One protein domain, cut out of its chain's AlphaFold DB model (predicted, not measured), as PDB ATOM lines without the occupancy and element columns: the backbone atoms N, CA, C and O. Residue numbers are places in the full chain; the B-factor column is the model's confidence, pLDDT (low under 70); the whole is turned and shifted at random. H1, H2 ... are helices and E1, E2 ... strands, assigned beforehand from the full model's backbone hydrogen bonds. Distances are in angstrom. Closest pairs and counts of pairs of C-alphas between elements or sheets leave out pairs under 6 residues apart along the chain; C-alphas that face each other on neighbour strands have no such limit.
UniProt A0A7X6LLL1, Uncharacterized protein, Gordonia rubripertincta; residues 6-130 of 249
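What this domain is: This is residues 6 to 130 of the 249 residues of an uncharacterized protein of Gordonia rubripertincta (UniProt A0A7X6LLL1). Two short parallel strands, E1 and E2, make a narrow ribbon, with H1 packed on E1 and H4 more loosely over the ribbon; H5 lies farther out beyond H4, and H6 packs on H1. Residues 55 to 79, with H2 and H3, reach away from this body as an arm along the longest axis. The printed part has 125 residues, in the order E1 H1 E2 H2 H3 H4 H5 H6, mostly helix, with under half of them in named elements. It is compact, with a radius of gyration of the C-alphas of 15.5 A, yet elongated, spanning 49 by 32 by 27 A.

Where its parts are: E1, residues 12 to 17, begins at C-alpha 12 (197.491, 334.069, 203.887) and spans 15.3 A; E2, residues 49 to 54, spans 16.0 A. H1, residues 25 to 39, spans 20.6 A, H4, residues 81 to 91, 15.6 A, and H5, residues 103 to 112, 14.5 A. H2 is residues 68 to 73, H3 residues 76 to 79, and H6 residues 126 to 129, ending at C-alpha 129 (182.768, 317.959, 210.982).

How they stand to each other: E1 and E2 are parallel at 32 degrees, with N 13 and O 49 2.8 A apart, within hydrogen-bond range. E1, H1, E2 form a strand-helix-strand unit, two parallel neighbour strands with a helix between, its crossover right-handed. The closest C-alphas of E1 and H1, Pro 16 and Ala 27, are 5.7 A apart; those of E1 and H4, Leu 14 and Ile 86, 7.2 A. H4 and H5 only just touch, with 3 pairs of C-alphas within 8 A, the closest Val 91 and Thr 112 at 7.3 A. H1 and H6 touch, C-alphas 36 and 128 at 4.6 A. H2 and H4 are apart. Every O i to N i+4 pair is within hydrogen-bond range in H1, H2 and H5, and 6 of 7 in H4; H3 and H6 are too short for one.

The domain as a whole: The C-alphas farthest apart, Asn 42 and Glu 69, are 49.7 A apart. The printed part has no cut; the links E2 to H2, H4 to H5 and H5 to H6 are long. Mean pLDDT of the printed part is 82.7, under 70 at residues 19, 21 and 55 to 79.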
ATOM      1  N   ALA A   6     186.141 334.720 211.210       98.00
ATOM      2  CA  ALA A   6     185.865 335.933 210.432       98.00
ATOM      3  C   ALA A   6     187.122 336.787 210.165       98.00
ATOM      4  O   ALA A   6     187.228 337.440 209.130       98.00
ATOM      5  N   ASP A   7     188.112 336.755 211.065       98.19
ATOM      6  CA  ASP A   7     189.365 337.508 210.903       98.19
ATOM      7  C   ASP A   7     190.314 336.893 209.858       98.19
ATOM      8  O   ASP A   7     191.386 337.461 209.601       98.19
ATOM      9  N   LEU A   8     189.952 335.731 209.294       98.19
ATOM     10  CA  LEU A   8     190.691 335.063 208.222       98.19
ATOM     11  C   LEU A   8     190.483 335.726 206.857       98.19
ATOM     12  O   LEU A   8     191.294 335.487 205.971       98.19
ATOM     13  N   ALA A   9     189.475 336.587 206.693       98.25
ATOM     14  CA  ALA A   9     189.266 337.320 205.447       98.25
ATOM     15  C   ALA A   9     190.528 338.112 205.039       98.25
ATOM     16  O   ALA A   9     191.090 338.882 205.829       98.25
ATOM     17  N   GLY A  10     190.987 337.896 203.804       98.00
ATOM     18  CA  GLY A  10     192.198 338.478 203.223       98.00
ATOM     19  C   GLY A  10     193.504 338.016 203.879       98.00
ATOM     20  O   GLY A  10     194.496 338.745 203.839       98.00
ATOM     21  N   ARG A  11     193.511 336.870 204.572       98.38
ATOM     22  CA  ARG A  11     194.710 336.310 205.216       98.38
ATOM     23  C   ARG A  11     195.356 335.229 204.370       98.38
ATOM     24  O   ARG A  11     194.678 334.504 203.650       98.38
ATOM     25  N   ARG A  12     196.670 335.089 204.541       98.12
ATOM     26  CA  ARG A  12     197.491 334.069 203.887       98.12
ATOM     27  C   ARG A  12     197.401 332.750 204.641       98.12
ATOM     28  O   ARG A  12     197.915 332.632 205.754       98.12
ATOM     29  N   LEU A  13     196.756 331.760 204.050       97.88
ATOM     30  CA  LEU A  13     196.543 330.439 204.628       97.88
ATOM     31  C   LEU A  13     197.464 329.418 203.967       97.88
ATOM     32  O   LEU A  13     197.437 329.250 202.750       97.88
ATOM     33  N   LEU A  14     198.270 328.712 204.758       95.75
ATOM     34  CA  LEU A  14     199.200 327.720 204.221       95.75
ATOM     35  C   LEU A  14     198.463 326.480 203.709       95.75
ATOM     36  O   LEU A  14     197.667 325.902 204.446       95.75
ATOM     37  N   VAL A  15     198.811 326.012 202.511       93.06
ATOM     38  CA  VAL A  15     198.388 324.713 201.969       93.06
ATOM     39  C   VAL A  15     199.629 323.860 201.691       93.06
ATOM     40  O   VAL A  15     200.414 324.207 200.807       93.06
ATOM     41  N   PRO A  16     199.854 322.752 202.418       87.69
ATOM     42  CA  PRO A  16     200.952 321.852 202.093       87.69
ATOM     43  C   PRO A  16     200.635 321.103 200.791       87.69
ATOM     44  O   PRO A  16     199.517 320.619 200.616       87.69
ATOM     45  N   ARG A  17     201.615 320.994 199.889       85.94
ATOM     46  CA  ARG A  17     201.464 320.310 198.595       85.94
ATOM     47  C   ARG A  17     202.453 319.164 198.429       85.94
ATOM     48  O   ARG A  17     203.627 319.288 198.784       85.94
ATOM     49  N   ARG A  18     201.978 318.063 197.840       79.44
ATOM     50  CA  ARG A  18     202.772 316.878 197.478       79.44
ATOM     51  C   ARG A  18     202.763 316.689 195.965       79.44
ATOM     52  O   ARG A  18     201.809 316.158 195.408       79.44
ATOM     53  N   SER A  19     203.847 317.085 195.303       68.00
ATOM     54  CA  SER A  19     203.952 317.081 193.836       68.00
ATOM     55  C   SER A  19     203.923 315.689 193.188       68.00
ATOM     56  O   SER A  19     203.587 315.590 192.014       68.00
ATOM     57  N   GLU A  20     204.256 314.623 193.922       70.19
ATOM     58  CA  GLU A  20     204.384 313.257 193.371       70.19
ATOM     59  C   GLU A  20     203.310 312.272 193.869       70.19
ATOM     60  O   GLU A  20     203.367 311.080 193.567       70.19
ATOM     61  N   ALA A  21     202.339 312.723 194.669       69.38
ATOM     62  CA  ALA A  21     201.301 311.841 195.203       69.38
ATOM     63  C   ALA A  21     200.162 311.641 194.191       69.38
ATOM     64  O   ALA A  21     199.689 312.601 193.591       69.38
ATOM     65  N   SER A  22     199.661 310.407 194.060       71.19
ATOM     66  CA  SER A  22     198.460 310.116 193.259       71.19
ATOM     67  C   SER A  22     197.216 310.830 193.794       71.19
ATOM     68  O   SER A  22     196.367 311.253 193.015       71.19
ATOM     69  N   ILE A  23     197.123 310.983 195.119       74.44
ATOM     70  CA  ILE A  23     196.120 311.789 195.817       74.44
ATOM     71  C   ILE A  23     196.834 312.591 196.907       74.44
ATOM     72  O   ILE A  23     197.438 312.026 197.827       74.44
ATOM     73  N   ASP A  24     196.749 313.920 196.827       84.19
ATOM     74  CA  ASP A  24     197.287 314.817 197.852       84.19
ATOM     75  C   ASP A  24     196.297 314.976 199.013       84.19
ATOM     76  O   ASP A  24     195.604 315.984 199.160       84.19
ATOM     77  N   PHE A  25     196.214 313.943 199.850       81.88
ATOM     78  CA  PHE A  25     195.297 313.941 200.988       81.88
ATOM     79  C   PHE A  25     195.651 314.996 202.053       81.88
ATOM     80  O   PHE A  25     194.801 315.332 202.876       81.88
ATOM     81  N   TRP A  26     196.878 315.538 202.054       83.69
ATOM     82  CA  TRP A  26     197.261 316.615 202.974       83.69
ATOM     83  C   TRP A  26     196.608 317.912 202.554       83.69
ATOM     84  O   TRP A  26     195.934 318.534 203.372       83.69
ATOM     85  N   ALA A  27     196.739 318.262 201.273       89.56
ATOM     86  CA  ALA A  27     196.022 319.392 200.713       89.56
ATOM     87  C   ALA A  27     194.513 319.232 200.941       89.56
ATOM     88  O   ALA A  27     193.887 320.151 201.457       89.56
ATOM     89  N   ALA A  28     193.944 318.050 200.665       91.25
ATOM     90  CA  ALA A  28     192.523 317.785 200.902       91.25
ATOM     91  C   ALA A  28     192.116 318.000 202.371       91.25
ATOM     92  O   ALA A  28     191.126 318.674 202.649       91.25
ATOM     93  N   SER A  29     192.906 317.485 203.319       90.31
ATOM     94  CA  SER A  29     192.649 317.653 204.756       90.31
ATOM     95  C   SER A  29     192.731 319.122 205.178       90.31
ATOM     96  O   SER A  29     191.863 319.608 205.901       90.31
ATOM     97  N   THR A  30     193.743 319.850 204.701       92.56
ATOM     98  CA  THR A  30     193.917 321.282 204.977       92.56
ATOM     99  C   THR A  30     192.773 322.110 204.401       92.56
ATOM    100  O   THR A  30     192.185 322.918 205.120       92.56
ATOM    101  N   PHE A  31     192.402 321.877 203.139       94.38
ATOM    102  CA  PHE A  31     191.267 322.553 202.516       94.38
ATOM    103  C   PHE A  31     189.977 322.304 203.279       94.38
ATOM    104  O   PHE A  31     189.212 323.243 203.477       94.38
ATOM    105  N   LYS A  32     189.758 321.078 203.763       94.94
ATOM    106  CA  LYS A  32     188.529 320.764 204.481       94.94
ATOM    107  C   LYS A  32     188.403 321.519 205.802       94.94
ATOM    108  O   LYS A  32     187.328 322.024 206.131       94.94
ATOM    109  N   VAL A  33     189.503 321.644 206.545       95.12
ATOM    110  CA  VAL A  33     189.537 322.442 207.780       95.12
ATOM    111  C   VAL A  33     189.295 323.921 207.472       95.12
ATOM    112  O   VAL A  33     188.536 324.568 208.192       95.12
ATOM    113  N   TYR A  34     189.892 324.463 206.404       96.38
ATOM    114  CA  TYR A  34     189.658 325.853 206.003       96.38
ATOM    115  C   TYR A  34     188.228 326.106 205.544       96.38
ATOM    116  O   TYR A  34     187.630 327.070 206.003       96.38
ATOM    117  N   GLU A  35     187.661 325.244 204.703       95.50
ATOM    118  CA  GLU A  35     186.261 325.335 204.286       95.50
ATOM    119  C   GLU A  35     185.339 325.363 205.513       95.50
ATOM    120  O   GLU A  35     184.493 326.246 205.629       95.50
ATOM    121  N   SER A  36     185.562 324.459 206.471       96.12
ATOM    122  CA  SER A  36     184.752 324.367 207.691       96.12
ATOM    123  C   SER A  36     184.893 325.618 208.570       96.12
ATOM    124  O   SER A  36     183.893 326.194 209.005       96.12
ATOM    125  N   ALA A  37     186.127 326.100 208.767       97.00
ATOM    126  CA  ALA A  37     186.401 327.320 209.520       97.00
ATOM    127  C   ALA A  37     185.764 328.554 208.866       97.00
ATOM    128  O   ALA A  37     185.088 329.330 209.538       97.00
ATOM    129  N   LEU A  38     185.948 328.735 207.561       97.31
ATOM    130  CA  LEU A  38     185.439 329.886 206.816       97.31
ATOM    131  C   LEU A  38     183.907 329.873 206.767       97.31
ATOM    132  O   LEU A  38     183.282 330.890 207.076       97.31
ATOM    133  N   ALA A  39     183.297 328.711 206.519       95.75
ATOM    134  CA  ALA A  39     181.846 328.550 206.521       95.75
ATOM    135  C   ALA A  39     181.219 328.924 207.875       95.75
ATOM    136  O   ALA A  39     180.144 329.523 207.902       95.75
ATOM    137  N   SER A  40     181.904 328.667 209.000       96.44
ATOM    138  CA  SER A  40     181.434 329.082 210.336       96.44
ATOM    139  C   SER A  40     181.306 330.609 210.507       96.44
ATOM    140  O   SER A  40     180.616 331.076 211.413       96.44
ATOM    141  N   ALA A  41     181.935 331.390 209.624       96.75
ATOM    142  CA  ALA A  41     181.878 332.849 209.583       96.75
ATOM    143  C   ALA A  41     181.247 333.404 208.291       96.75
ATOM    144  O   ALA A  41     181.386 334.594 208.017       96.75
ATOM    145  N   ASN A  42     180.534 332.573 207.517       97.00
ATOM    146  CA  ASN A  42     179.971 332.930 206.206       97.00
ATOM    147  C   ASN A  42     181.025 333.417 205.190       97.00
ATOM    148  O   ASN A  42     180.738 334.279 204.361       97.00
ATOM    149  N   LEU A  43     182.239 332.875 205.272       97.94
ATOM    150  CA  LEU A  43     183.325 333.082 204.316       97.94
ATOM    151  C   LEU A  43     183.534 331.825 203.466       97.94
ATOM    152  O   LEU A  43     183.075 330.730 203.798       97.94
ATOM    153  N   THR A  44     184.285 331.980 202.386       96.19
ATOM    154  CA  THR A  44     184.668 330.922 201.452       96.19
ATOM    155  C   THR A  44     186.170 330.954 201.183       96.19
ATOM    156  O   THR A  44     186.864 331.905 201.539       96.19
ATOM    157  N   LEU A  45     186.692 329.933 200.495       95.00
ATOM    158  CA  LEU A  45     188.092 329.917 200.049       95.00
ATOM    159  C   LEU A  45     188.444 331.079 199.098       95.00
ATOM    160  O   LEU A  45     189.623 331.360 198.918       95.00
ATOM    161  N   ALA A  46     187.457 331.760 198.506       96.38
ATOM    162  CA  ALA A  46     187.690 332.949 197.686       96.38
ATOM    163  C   ALA A  46     187.993 334.206 198.521       96.38
ATOM    164  O   ALA A  46     188.489 335.192 197.983       96.38
ATOM    165  N   ASP A  47     187.710 334.177 199.825       98.12
ATOM    166  CA  ASP A  47     187.905 335.309 200.732       98.12
ATOM    167  C   ASP A  47     189.297 335.310 201.385       98.12
ATOM    168  O   ASP A  47     189.547 336.102 202.293       98.12
ATOM    169  N   VAL A  48     190.204 334.418 200.973       98.31
ATOM    170  CA  VAL A  48     191.520 334.190 201.592       98.31
ATOM    171  C   VAL A  48     192.602 333.952 200.540       98.31
ATOM    172  O   VAL A  48     192.319 333.497 199.434       98.31
ATOM    173  N   ASP A  49     193.857 334.201 200.907       98.00
ATOM    174  CA  ASP A  49     195.008 333.973 200.035       98.00
ATOM    175  C   ASP A  49     195.637 332.613 200.356       98.00
ATOM    176  O   ASP A  49     196.279 332.434 201.391       98.00
ATOM    177  N   LEU A  50     195.473 331.625 199.481       97.19
ATOM    178  CA  LEU A  50     196.060 330.300 199.683       97.19
ATOM    179  C   LEU A  50     197.540 330.301 199.274       97.19
ATOM    180  O   LEU A  50     197.881 330.542 198.118       97.19
ATOM    181  N   VAL A  51     198.424 330.016 200.229       96.00
ATOM    182  CA  VAL A  51     199.876 329.955 200.026       96.00
ATOM    183  C   VAL A  51     200.314 328.500 199.995       96.00
ATOM    184  O   VAL A  51     200.418 327.838 201.029       96.00
ATOM    185  N   GLU A  52     200.579 328.001 198.795       92.12
ATOM    186  CA  GLU A  52     201.075 326.644 198.605       92.12
ATOM    187  C   GLU A  52     202.533 326.515 199.051       92.12
ATOM    188  O   GLU A  52     203.414 327.249 198.601       92.12
ATOM    189  N   VAL A  53     202.799 325.539 199.918       86.38
ATOM    190  CA  VAL A  53     204.150 325.198 200.363       86.38
ATOM    191  C   VAL A  53     204.463 323.775 199.939       86.38
ATOM    192  O   VAL A  53     203.843 322.810 200.390       86.38
ATOM    193  N   TYR A  54     205.464 323.664 199.077       78.69
ATOM    194  CA  TYR A  54     206.022 322.401 198.624       78.69
ATOM    195  C   TYR A  54     207.157 322.018 199.567       78.69
ATOM    196  O   TYR A  54     208.073 322.805 199.809       78.69
ATOM    197  N   GLY A  55     207.087 320.820 200.131       65.19
ATOM    198  CA  GLY A  55     208.109 320.309 201.033       65.19
ATOM    199  C   GLY A  55     208.457 318.868 200.708       65.19
ATOM    200  O   GLY A  55     207.632 318.126 200.178       65.19
ATOM    201  N   ASP A  56     209.668 318.462 201.079       57.94
ATOM    202  CA  ASP A  56     210.072 317.059 201.066       57.94
ATOM    203  C   ASP A  56     209.435 316.345 202.273       57.94
ATOM    204  O   ASP A  56     210.043 316.106 203.314       57.94
ATOM    205  N   VAL A  57     208.123 316.136 202.189       54.47
ATOM    206  CA  VAL A  57     207.297 315.516 203.237       54.47
ATOM    207  C   VAL A  57     207.062 314.027 202.967       54.47
ATOM    208  O   VAL A  57     206.075 313.421 203.388       54.47
ATOM    209  N   HIS A  58     208.004 313.414 202.254       50.75
ATOM    210  CA  HIS A  58     207.784 312.204 201.475       50.75
ATOM    211  C   HIS A  58     207.564 310.897 202.240       50.75
ATOM    212  O   HIS A  58     207.409 309.876 201.583       50.75
ATOM    213  N   ARG A  59     207.523 310.841 203.578       50.16
ATOM    214  CA  ARG A  59     207.685 309.526 204.233       50.16
ATOM    215  C   ARG A  59     206.747 309.148 205.376       50.16
ATOM    216  O   ARG A  59     207.028 308.170 206.057       50.16
ATOM    217  N   ILE A  60     205.606 309.819 205.575       49.06
ATOM    218  CA  ILE A  60     204.663 309.379 206.632       49.06
ATOM    219  C   ILE A  60     204.137 307.941 206.385       49.06
ATOM    220  O   ILE A  60     203.953 307.200 207.348       49.06
ATOM    221  N   PHE A  61     203.992 307.496 205.126       42.16
ATOM    222  CA  PHE A  61     203.520 306.130 204.802       42.16
ATOM    223  C   PHE A  61     204.626 305.092 204.627       42.16
ATOM    224  O   PHE A  61     204.374 303.907 204.834       42.16
ATOM    225  N   ASP A  62     205.855 305.513 204.335       42.00
ATOM    226  CA  ASP A  62     206.989 304.593 204.206       42.00
ATOM    227  C   ASP A  62     207.302 303.872 205.521       42.00
ATOM    228  O   ASP A  62     207.843 302.770 205.503       42.00
ATOM    229  N   ALA A  63     206.960 304.467 206.668       42.44
ATOM    230  CA  ALA A  63     207.206 303.883 207.984       42.44
ATOM    231  C   ALA A  63     206.338 302.642 208.274       42.44
ATOM    232  O   ALA A  63     206.778 301.757 209.010       42.44
ATOM    233  N   ALA A  64     205.134 302.554 207.692       42.88
ATOM    234  CA  ALA A  64     204.239 301.405 207.857       42.88
ATOM    235  C   ALA A  64     204.708 300.189 207.039       42.88
ATOM    236  O   ALA A  64     204.528 299.050 207.464       42.88
ATOM    237  N   THR A  65     205.363 300.436 205.902       44.19
ATOM    238  CA  THR A  65     205.965 299.415 205.028       44.19
ATOM    239  C   THR A  65     207.465 299.218 205.273       44.19
ATOM    240  O   THR A  65     208.099 298.386 204.625       44.19
ATOM    241  N   ALA A  66     208.060 299.976 206.199       50.53
ATOM    242  CA  ALA A  66     209.477 299.898 206.517       50.53
ATOM    243  C   ALA A  66     209.804 298.640 207.333       50.53
ATOM    244  O   ALA A  66     209.192 298.346 208.368       50.53
ATOM    245  N   THR A  67     210.868 297.952 206.913       56.66
ATOM    246  CA  THR A  67     211.556 296.942 207.725       56.66
ATOM    247  C   THR A  67     211.933 297.520 209.096       56.66
ATOM    248  O   THR A  67     212.022 298.739 209.271       56.66
ATOM    249  N   ASP A  68     212.193 296.666 210.090       55.41
ATOM    250  CA  ASP A  68     212.627 297.124 211.420       55.41
ATOM    251  C   ASP A  68     213.860 298.053 211.356       55.41
ATOM    252  O   ASP A  68     213.980 298.980 212.155       55.41
ATOM    253  N   GLU A  69     214.747 297.882 210.368       50.09
ATOM    254  CA  GLU A  69     215.852 298.813 210.098       50.09
ATOM    255  C   GLU A  69     215.398 300.161 209.522       50.09
ATOM    256  O   GLU A  69     215.938 301.198 209.909       50.09
ATOM    257  N   GLY A  70     214.399 300.183 208.636       55.06
ATOM    258  CA  GLY A  70     213.816 301.423 208.117       55.06
ATOM    259  C   GLY A  70     213.121 302.241 209.212       55.06
ATOM    260  O   GLY A  70     213.298 303.455 209.271       55.06
ATOM    261  N   ARG A  71     212.445 301.574 210.160       57.59
ATOM    262  CA  ARG A  71     211.897 302.212 211.373       57.59
ATOM    263  C   ARG A  71     212.978 302.723 212.329       57.59
ATOM    264  O   ARG A  71     212.764 303.735 212.982       57.59
ATOM    265  N   ARG A  72     214.146 302.074 212.404       54.56
ATOM    266  CA  ARG A  72     215.300 302.560 213.196       54.56
ATOM    267  C   ARG A  72     216.019 303.746 212.548       54.56
ATOM    268  O   ARG A  72     216.577 304.570 213.264       54.56
ATOM    269  N   ARG A  73     216.014 303.839 211.212       52.09
ATOM    270  CA  ARG A  73     216.556 304.984 210.451       52.09
ATOM    271  C   ARG A  73     215.614 306.190 210.419       52.09
ATOM    272  O   ARG A  73     216.056 307.270 210.039       52.09
ATOM    273  N   TRP A  74     214.365 306.010 210.847       57.88
ATOM    274  CA  TRP A  74     213.385 307.070 211.057       57.88
ATOM    275  C   TRP A  74     213.852 308.008 212.172       57.88
ATOM    276  O   TRP A  74     213.649 307.766 213.363       57.88
ATOM    277  N   ASN A  75     214.555 309.064 211.785       60.47
ATOM    278  CA  ASN A  75     215.128 310.007 212.729       60.47
ATOM    279  C   ASN A  75     214.083 311.068 213.145       60.47
ATOM    280  O   ASN A  75     212.996 311.192 212.575       60.47
ATOM    281  N   LEU A  76     214.415 311.864 214.164       62.47
ATOM    282  CA  LEU A  76     213.555 312.957 214.634       62.47
ATOM    283  C   LEU A  76     213.278 314.021 213.558       62.47
ATOM    284  O   LEU A  76     212.264 314.709 213.644       62.47
ATOM    285  N   HIS A  77     214.158 314.177 212.568       65.00
ATOM    286  CA  HIS A  77     213.961 315.120 211.474       65.00
ATOM    287  C   HIS A  77     212.812 314.663 210.562       65.00
ATOM    288  O   HIS A  77     211.897 315.446 210.303       65.00
ATOM    289  N   ASP A  78     212.793 313.387 210.180       65.00
ATOM    290  CA  ASP A  78     211.775 312.807 209.296       65.00
ATOM    291  C   ASP A  78     210.401 312.755 209.980       65.00
ATOM    292  O   ASP A  78     209.384 313.127 209.383       65.00
ATOM    293  N   ARG A  79     210.380 312.424 211.281       64.00
ATOM    294  CA  ARG A  79     209.180 312.462 212.145       64.00
ATOM    295  C   ARG A  79     208.477 313.809 212.161       64.00
ATOM    296  O   ARG A  79     207.255 313.863 212.242       64.00
ATOM    297  N   ASN A  80     209.257 314.882 212.133       70.88
ATOM    298  CA  ASN A  80     208.759 316.242 212.289       70.88
ATOM    299  C   ASN A  80     208.695 316.994 210.955       70.88
ATOM    300  O   ASN A  80     208.548 318.214 210.957       70.88
ATOM    301  N   SER A  81     208.797 316.296 209.819       72.94
ATOM    302  CA  SER A  81     208.759 316.897 208.478       72.94
ATOM    303  C   SER A  81     207.496 317.737 208.245       72.94
ATOM    304  O   SER A  81     207.617 318.898 207.856       72.94
ATOM    305  N   PHE A  82     206.307 317.218 208.585       75.31
ATOM    306  CA  PHE A  82     205.042 317.971 208.509       75.31
ATOM    307  C   PHE A  82     205.083 319.233 209.380       75.31
ATOM    308  O   PHE A  82     204.878 320.340 208.889       75.31
ATOM    309  N   ALA A  83     205.406 319.078 210.671       78.56
ATOM    310  CA  ALA A  83     205.484 320.193 211.613       78.56
ATOM    311  C   ALA A  83     206.462 321.276 211.131       78.56
ATOM    312  O   ALA A  83     206.149 322.460 211.187       78.56
ATOM    313  N   ARG A  84     207.625 320.888 210.594       78.75
ATOM    314  CA  ARG A  84     208.625 321.815 210.039       78.75
ATOM    315  C   ARG A  84     208.107 322.559 208.811       78.75
ATOM    316  O   ARG A  84     208.350 323.762 208.708       78.75
ATOM    317  N   ALA A  85     207.400 321.864 207.917       81.56
ATOM    318  CA  ALA A  85     206.840 322.450 206.702       81.56
ATOM    319  C   ALA A  85     205.831 323.567 207.011       81.56
ATOM    320  O   ALA A  85     205.807 324.571 206.305       81.56
ATOM    321  N   ILE A  86     205.057 323.433 208.093       85.44
ATOM    322  CA  ILE A  86     204.061 324.442 208.485       85.44
ATOM    323  C   ILE A  86     204.611 325.505 209.449       85.44
ATOM    324  O   ILE A  86     204.236 326.672 209.363       85.44
ATOM    325  N   LEU A  87     205.527 325.138 210.353       86.62
ATOM    326  CA  LEU A  87     206.046 326.041 211.385       86.62
ATOM    327  C   LEU A  87     206.965 327.120 210.823       86.62
ATOM    328  O   LEU A  87     206.893 328.268 211.254       86.62
ATOM    329  N   GLY A  88     207.847 326.758 209.887       86.69
ATOM    330  CA  GLY A  88     208.818 327.695 209.324       86.69
ATOM    331  C   GLY A  88     208.149 328.928 208.702       86.69
ATOM    332  O   GLY A  88     208.453 330.043 209.133       86.69
ATOM    333  N   PRO A  89     207.230 328.747 207.736       90.25
ATOM    334  CA  PRO A  89     206.496 329.852 207.124       90.25
ATOM    335  C   PRO A  89     205.677 330.672 208.128       90.25
ATOM    336  O   PRO A  89     205.658 331.901 208.039       90.25
ATOM    337  N   LEU A  90     205.050 330.018 209.114       91.62
ATOM    338  CA  LEU A  90     204.267 330.701 210.147       91.62
ATOM    339  C   LEU A  90     205.145 331.629 210.999       91.62
ATOM    340  O   LEU A  90     204.821 332.798 211.179       91.62
ATOM    341  N   VAL A  91     206.286 331.135 211.489       91.00
ATOM    342  CA  VAL A  91     207.211 331.919 212.330       91.00
ATOM    343  C   VAL A  91     207.860 333.063 211.548       91.00
ATOM    344  O   VAL A  91     208.097 334.130 212.110       91.00
ATOM    345  N   ARG A  92     208.128 332.871 210.249       91.81
ATOM    346  CA  ARG A  92     208.666 333.928 209.375       91.81
ATOM    347  C   ARG A  92     207.616 334.954 208.934       91.81
ATOM    348  O   ARG A  92     207.984 335.947 208.314       91.81
ATOM    349  N   GLY A  93     206.336 334.742 209.245       92.94
ATOM    350  CA  GLY A  93     205.247 335.620 208.813       92.94
ATOM    351  C   GLY A  93     204.980 335.561 207.305       92.94
ATOM    352  O   GLY A  93     204.450 336.510 206.729       92.94
ATOM    353  N   GLU A  94     205.356 334.464 206.645       94.88
ATOM    354  CA  GLU A  94     205.045 334.196 205.231       94.88
ATOM    355  C   GLU A  94     203.572 333.806 205.054       94.88
ATOM    356  O   GLU A  94     202.973 334.078 204.016       94.88
ATOM    357  N   VAL A  95     202.985 333.233 206.105       96.00
ATOM    358  CA  VAL A  95     201.572 332.868 206.216       96.00
ATOM    359  C   VAL A  95     201.023 333.357 207.554       96.00
ATOM    360  O   VAL A  95     201.769 333.516 208.521       96.00
ATOM    361  N   ASP A  96     199.718 333.588 207.611       96.81
ATOM    362  CA  ASP A  96     199.026 334.121 208.782       96.81
ATOM    363  C   ASP A  96     198.306 333.027 209.594       96.81
ATOM    364  O   ASP A  96     198.055 333.214 210.787       96.81
ATOM    365  N   ALA A  97     197.987 331.880 208.979       96.38
ATOM    366  CA  ALA A  97     197.476 330.703 209.682       96.38
ATOM    367  C   ALA A  97     197.855 329.380 208.992       96.38
ATOM    368  O   ALA A  97     198.184 329.334 207.804       96.38
ATOM    369  N   VAL A  98     197.806 328.301 209.778       94.50
ATOM    370  CA  VAL A  98     198.105 326.920 209.374       94.50
ATOM    371  C   VAL A  98     197.075 325.966 209.983       94.50
ATOM    372  O   VAL A  98     196.504 326.259 211.035       94.50
ATOM    373  N   THR A  99     196.875 324.801 209.366       92.56
ATOM    374  CA  THR A  99     196.067 323.704 209.927       92.56
ATOM    375  C   THR A  99     196.948 322.660 210.598       92.56
ATOM    376  O   THR A  99     198.030 322.341 210.104       92.56
ATOM    377  N   THR A 100     196.458 322.061 211.678       88.88
ATOM    378  CA  THR A 100     197.132 320.973 212.399       88.88
ATOM    379  C   THR A 100     196.104 319.962 212.882       88.88
ATOM    380  O   THR A 100     194.963 320.346 213.126       88.88
ATOM    381  N   GLN A 101     196.520 318.721 213.122       83.62
ATOM    382  CA  GLN A 101     195.675 317.687 213.719       83.62
ATOM    383  C   GLN A 101     196.294 317.147 215.014       83.62
ATOM    384  O   GLN A 101     197.518 317.111 215.174       83.62
ATOM    385  N   GLY A 102     195.427 316.712 215.931       81.31
ATOM    386  CA  GLY A 102     195.810 316.022 217.157       81.31
ATOM    387  C   GLY A 102     196.704 316.875 218.070       81.31
ATOM    388  O   GLY A 102     196.531 318.095 218.157       81.31
ATOM    389  N   PRO A 103     197.681 316.268 218.767       80.12
ATOM    390  CA  PRO A 103     198.472 316.963 219.787       80.12
ATOM    391  C   PRO A 103     199.374 318.069 219.223       80.12
ATOM    392  O   PRO A 103     199.721 319.012 219.939       80.12
ATOM    393  N   MET A 104     199.706 318.002 217.931       82.88
ATOM    394  CA  MET A 104     200.621 318.932 217.273       82.88
ATOM    395  C   MET A 104     200.143 320.386 217.348       82.88
ATOM    396  O   MET A 104     200.950 321.276 217.595       82.88
ATOM    397  N   GLY A 105     198.840 320.646 217.196       84.69
ATOM    398  CA  GLY A 105     198.310 322.013 217.248       84.69
ATOM    399  C   GLY A 105     198.572 322.704 218.583       84.69
ATOM    400  O   GLY A 105     198.975 323.867 218.627       84.69
ATOM    401  N   LYS A 106     198.433 321.958 219.684       85.25
ATOM    402  CA  LYS A 106     198.709 322.458 221.037       85.25
ATOM    403  C   LYS A 106     200.205 322.657 221.277       85.25
ATOM    404  O   LYS A 106     200.583 323.643 221.904       85.25
ATOM    405  N   GLN A 107     201.054 321.784 220.735       82.88
ATOM    406  CA  GLN A 107     202.513 321.948 220.789       82.88
ATOM    407  C   GLN A 107     202.964 323.196 220.031       82.88
ATOM    408  O   GLN A 107     203.728 324.004 220.554       82.88
ATOM    409  N   ILE A 108     202.446 323.394 218.816       85.12
ATOM    410  CA  ILE A 108     202.745 324.566 217.992       85.12
ATOM    411  C   ILE A 108     202.294 325.844 218.700       85.12
ATOM    412  O   ILE A 108     203.075 326.792 218.784       85.12
ATOM    413  N   ALA A 109     201.086 325.860 219.267       87.94
ATOM    414  CA  ALA A 109     200.595 326.978 220.067       87.94
ATOM    415  C   ALA A 109     201.512 327.281 221.264       87.94
ATOM    416  O   ALA A 109     201.868 328.437 221.486       87.94
ATOM    417  N   ALA A 110     201.956 326.251 221.993       85.75
ATOM    418  CA  ALA A 110     202.849 326.408 223.139       85.75
ATOM    419  C   ALA A 110     204.243 326.941 222.756       85.75
ATOM    420  O   ALA A 110     204.802 327.756 223.484       85.75
ATOM    421  N   ILE A 111     204.798 326.511 221.617       84.62
ATOM    422  CA  ILE A 111     206.134 326.921 221.151       84.62
ATOM    423  C   ILE A 111     206.119 328.339 220.566       84.62
ATOM    424  O   ILE A 111     207.053 329.108 220.774       84.62
ATOM    425  N   THR A 112     205.083 328.677 219.798       86.81
ATOM    426  CA  THR A 112     205.056 329.904 218.980       86.81
ATOM    427  C   THR A 112     204.227 331.033 219.588       86.81
ATOM    428  O   THR A 112     204.301 332.166 219.118       86.81
ATOM    429  N   GLY A 113     203.397 330.741 220.593       89.31
ATOM    430  CA  GLY A 113     202.355 331.655 221.063       89.31
ATOM    431  C   GLY A 113     201.173 331.786 220.093       89.31
ATOM    432  O   GLY A 113     200.310 332.642 220.296       89.31
ATOM    433  N   ALA A 114     201.116 330.963 219.036       91.25
ATOM    434  CA  ALA A 114     199.983 330.925 218.123       91.25
ATOM    435  C   ALA A 114     198.694 330.547 218.863       91.25
ATOM    436  O   ALA A 114     198.685 329.783 219.828       91.25
ATOM    437  N   ARG A 115     197.575 331.084 218.383       92.31
ATOM    438  CA  ARG A 115     196.265 330.916 219.007       92.31
ATOM    439  C   ARG A 115     195.353 330.109 218.096       92.31
ATOM    440  O   ARG A 115     195.242 330.409 216.910       92.31
ATOM    441  N   ARG A 116     194.636 329.145 218.674       93.00
ATOM    442  CA  ARG A 116     193.585 328.392 217.981       93.00
ATOM    443  C   ARG A 116     192.466 329.337 217.538       93.00
ATOM    444  O   ARG A 116     191.841 329.988 218.373       93.00
ATOM    445  N   VAL A 117     192.236 329.421 216.229       95.75
ATOM    446  CA  VAL A 117     191.163 330.232 215.623       95.75
ATOM    447  C   VAL A 117     189.871 329.428 215.492       95.75
ATOM    448  O   VAL A 117     188.789 329.988 215.640       95.75
ATOM    449  N   TYR A 118     190.006 328.128 215.238       95.25
ATOM    450  CA  TYR A 118     188.923 327.205 214.934       95.25
ATOM    451  C   TYR A 118     189.291 325.795 215.417       95.25
ATOM    452  O   TYR A 118     190.473 325.446 215.439       95.25
ATOM    453  N   GLU A 119     188.293 325.008 215.809       92.06
ATOM    454  CA  GLU A 119     188.423 323.605 216.200       92.06
ATOM    455  C   GLU A 119     187.299 322.809 215.547       92.06
ATOM    456  O   GLU A 119     186.143 322.913 215.947       92.06
ATOM    457  N   GLN A 120     187.644 321.987 214.561       91.06
ATOM    458  CA  GLN A 120     186.651 321.238 213.796       91.06
ATOM    459  C   GLN A 120     185.894 320.220 214.663       91.06
ATOM    460  O   GLN A 120     184.721 319.949 214.432       91.06
ATOM    461  N   THR A 121     186.542 319.690 215.706       86.75
ATOM    462  CA  THR A 121     185.933 318.723 216.635       86.75
ATOM    463  C   THR A 121     184.862 319.325 217.554       86.75
ATOM    464  O   THR A 121     184.262 318.593 218.337       86.75
ATOM    465  N   GLU A 122     184.634 320.640 217.500       88.81
ATOM    466  CA  GLU A 122     183.571 321.340 218.237       88.81
ATOM    467  C   GLU A 122     182.313 321.572 217.369       88.81
ATOM    468  O   GLU A 122     181.324 322.122 217.851       88.81
ATOM    469  N   GLU A 123     182.325 321.139 216.103       91.69
ATOM    470  CA  GLU A 123     181.188 321.247 215.187       91.69
ATOM    471  C   GLU A 123     180.130 320.161 215.395       91.69
ATOM    472  O   GLU A 123     180.417 319.036 215.801       91.69
ATOM    473  N   VAL A 124     178.895 320.509 215.031       90.56
ATOM    474  CA  VAL A 124     177.733 319.599 215.036       90.56
ATOM    475  C   VAL A 124     177.225 319.323 213.618       90.56
ATOM    476  O   VAL A 124     176.587 318.307 213.372       90.56
ATOM    477  N   ASP A 125     177.499 320.228 212.676       94.06
ATOM    478  CA  ASP A 125     177.128 320.039 211.277       94.06
ATOM    479  C   ASP A 125     178.022 318.959 210.639       94.06
ATOM    480  O   ASP A 125     179.246 319.124 210.650       94.06
ATOM    481  N   PRO A 126     177.460 317.881 210.058       93.81
ATOM    482  CA  PRO A 126     178.258 316.804 209.476       93.81
ATOM    483  C   PRO A 126     179.222 317.281 208.388       93.81
ATOM    484  O   PRO A 126     180.350 316.795 208.302       93.81
ATOM    485  N   GLY A 127     178.806 318.273 207.596       94.31
ATOM    486  CA  GLY A 127     179.621 318.861 206.542       94.31
ATOM    487  C   GLY A 127     180.837 319.596 207.079       94.31
ATOM    488  O   GLY A 127     181.924 319.432 206.530       94.31
ATOM    489  N   ARG A 128     180.695 320.353 208.170       95.00
ATOM    490  CA  ARG A 128     181.836 321.001 208.838       95.00
ATOM    491  C   ARG A 128     182.648 320.051 209.707       95.00
ATOM    492  O   ARG A 128     183.814 320.320 209.954       95.00
ATOM    493  N   LEU A 129     182.079 318.935 210.143       93.88
ATOM    494  CA  LEU A 129     182.768 317.959 210.982       93.88
ATOM    495  C   LEU A 129     183.626 316.963 210.170       93.88
ATOM    496  O   LEU A 129     184.625 316.446 210.682       93.88
ATOM    497  N   ALA A 130     183.261 316.718 208.909       93.69
ATOM    498  CA  ALA A 130     183.936 315.804 207.988       93.69
ATOM    499  C   ALA A 130     185.414 316.148 207.779       93.69
ATOM    500  O   ALA A 130     185.750 317.274 207.417       93.69
TER     501      ALA A 130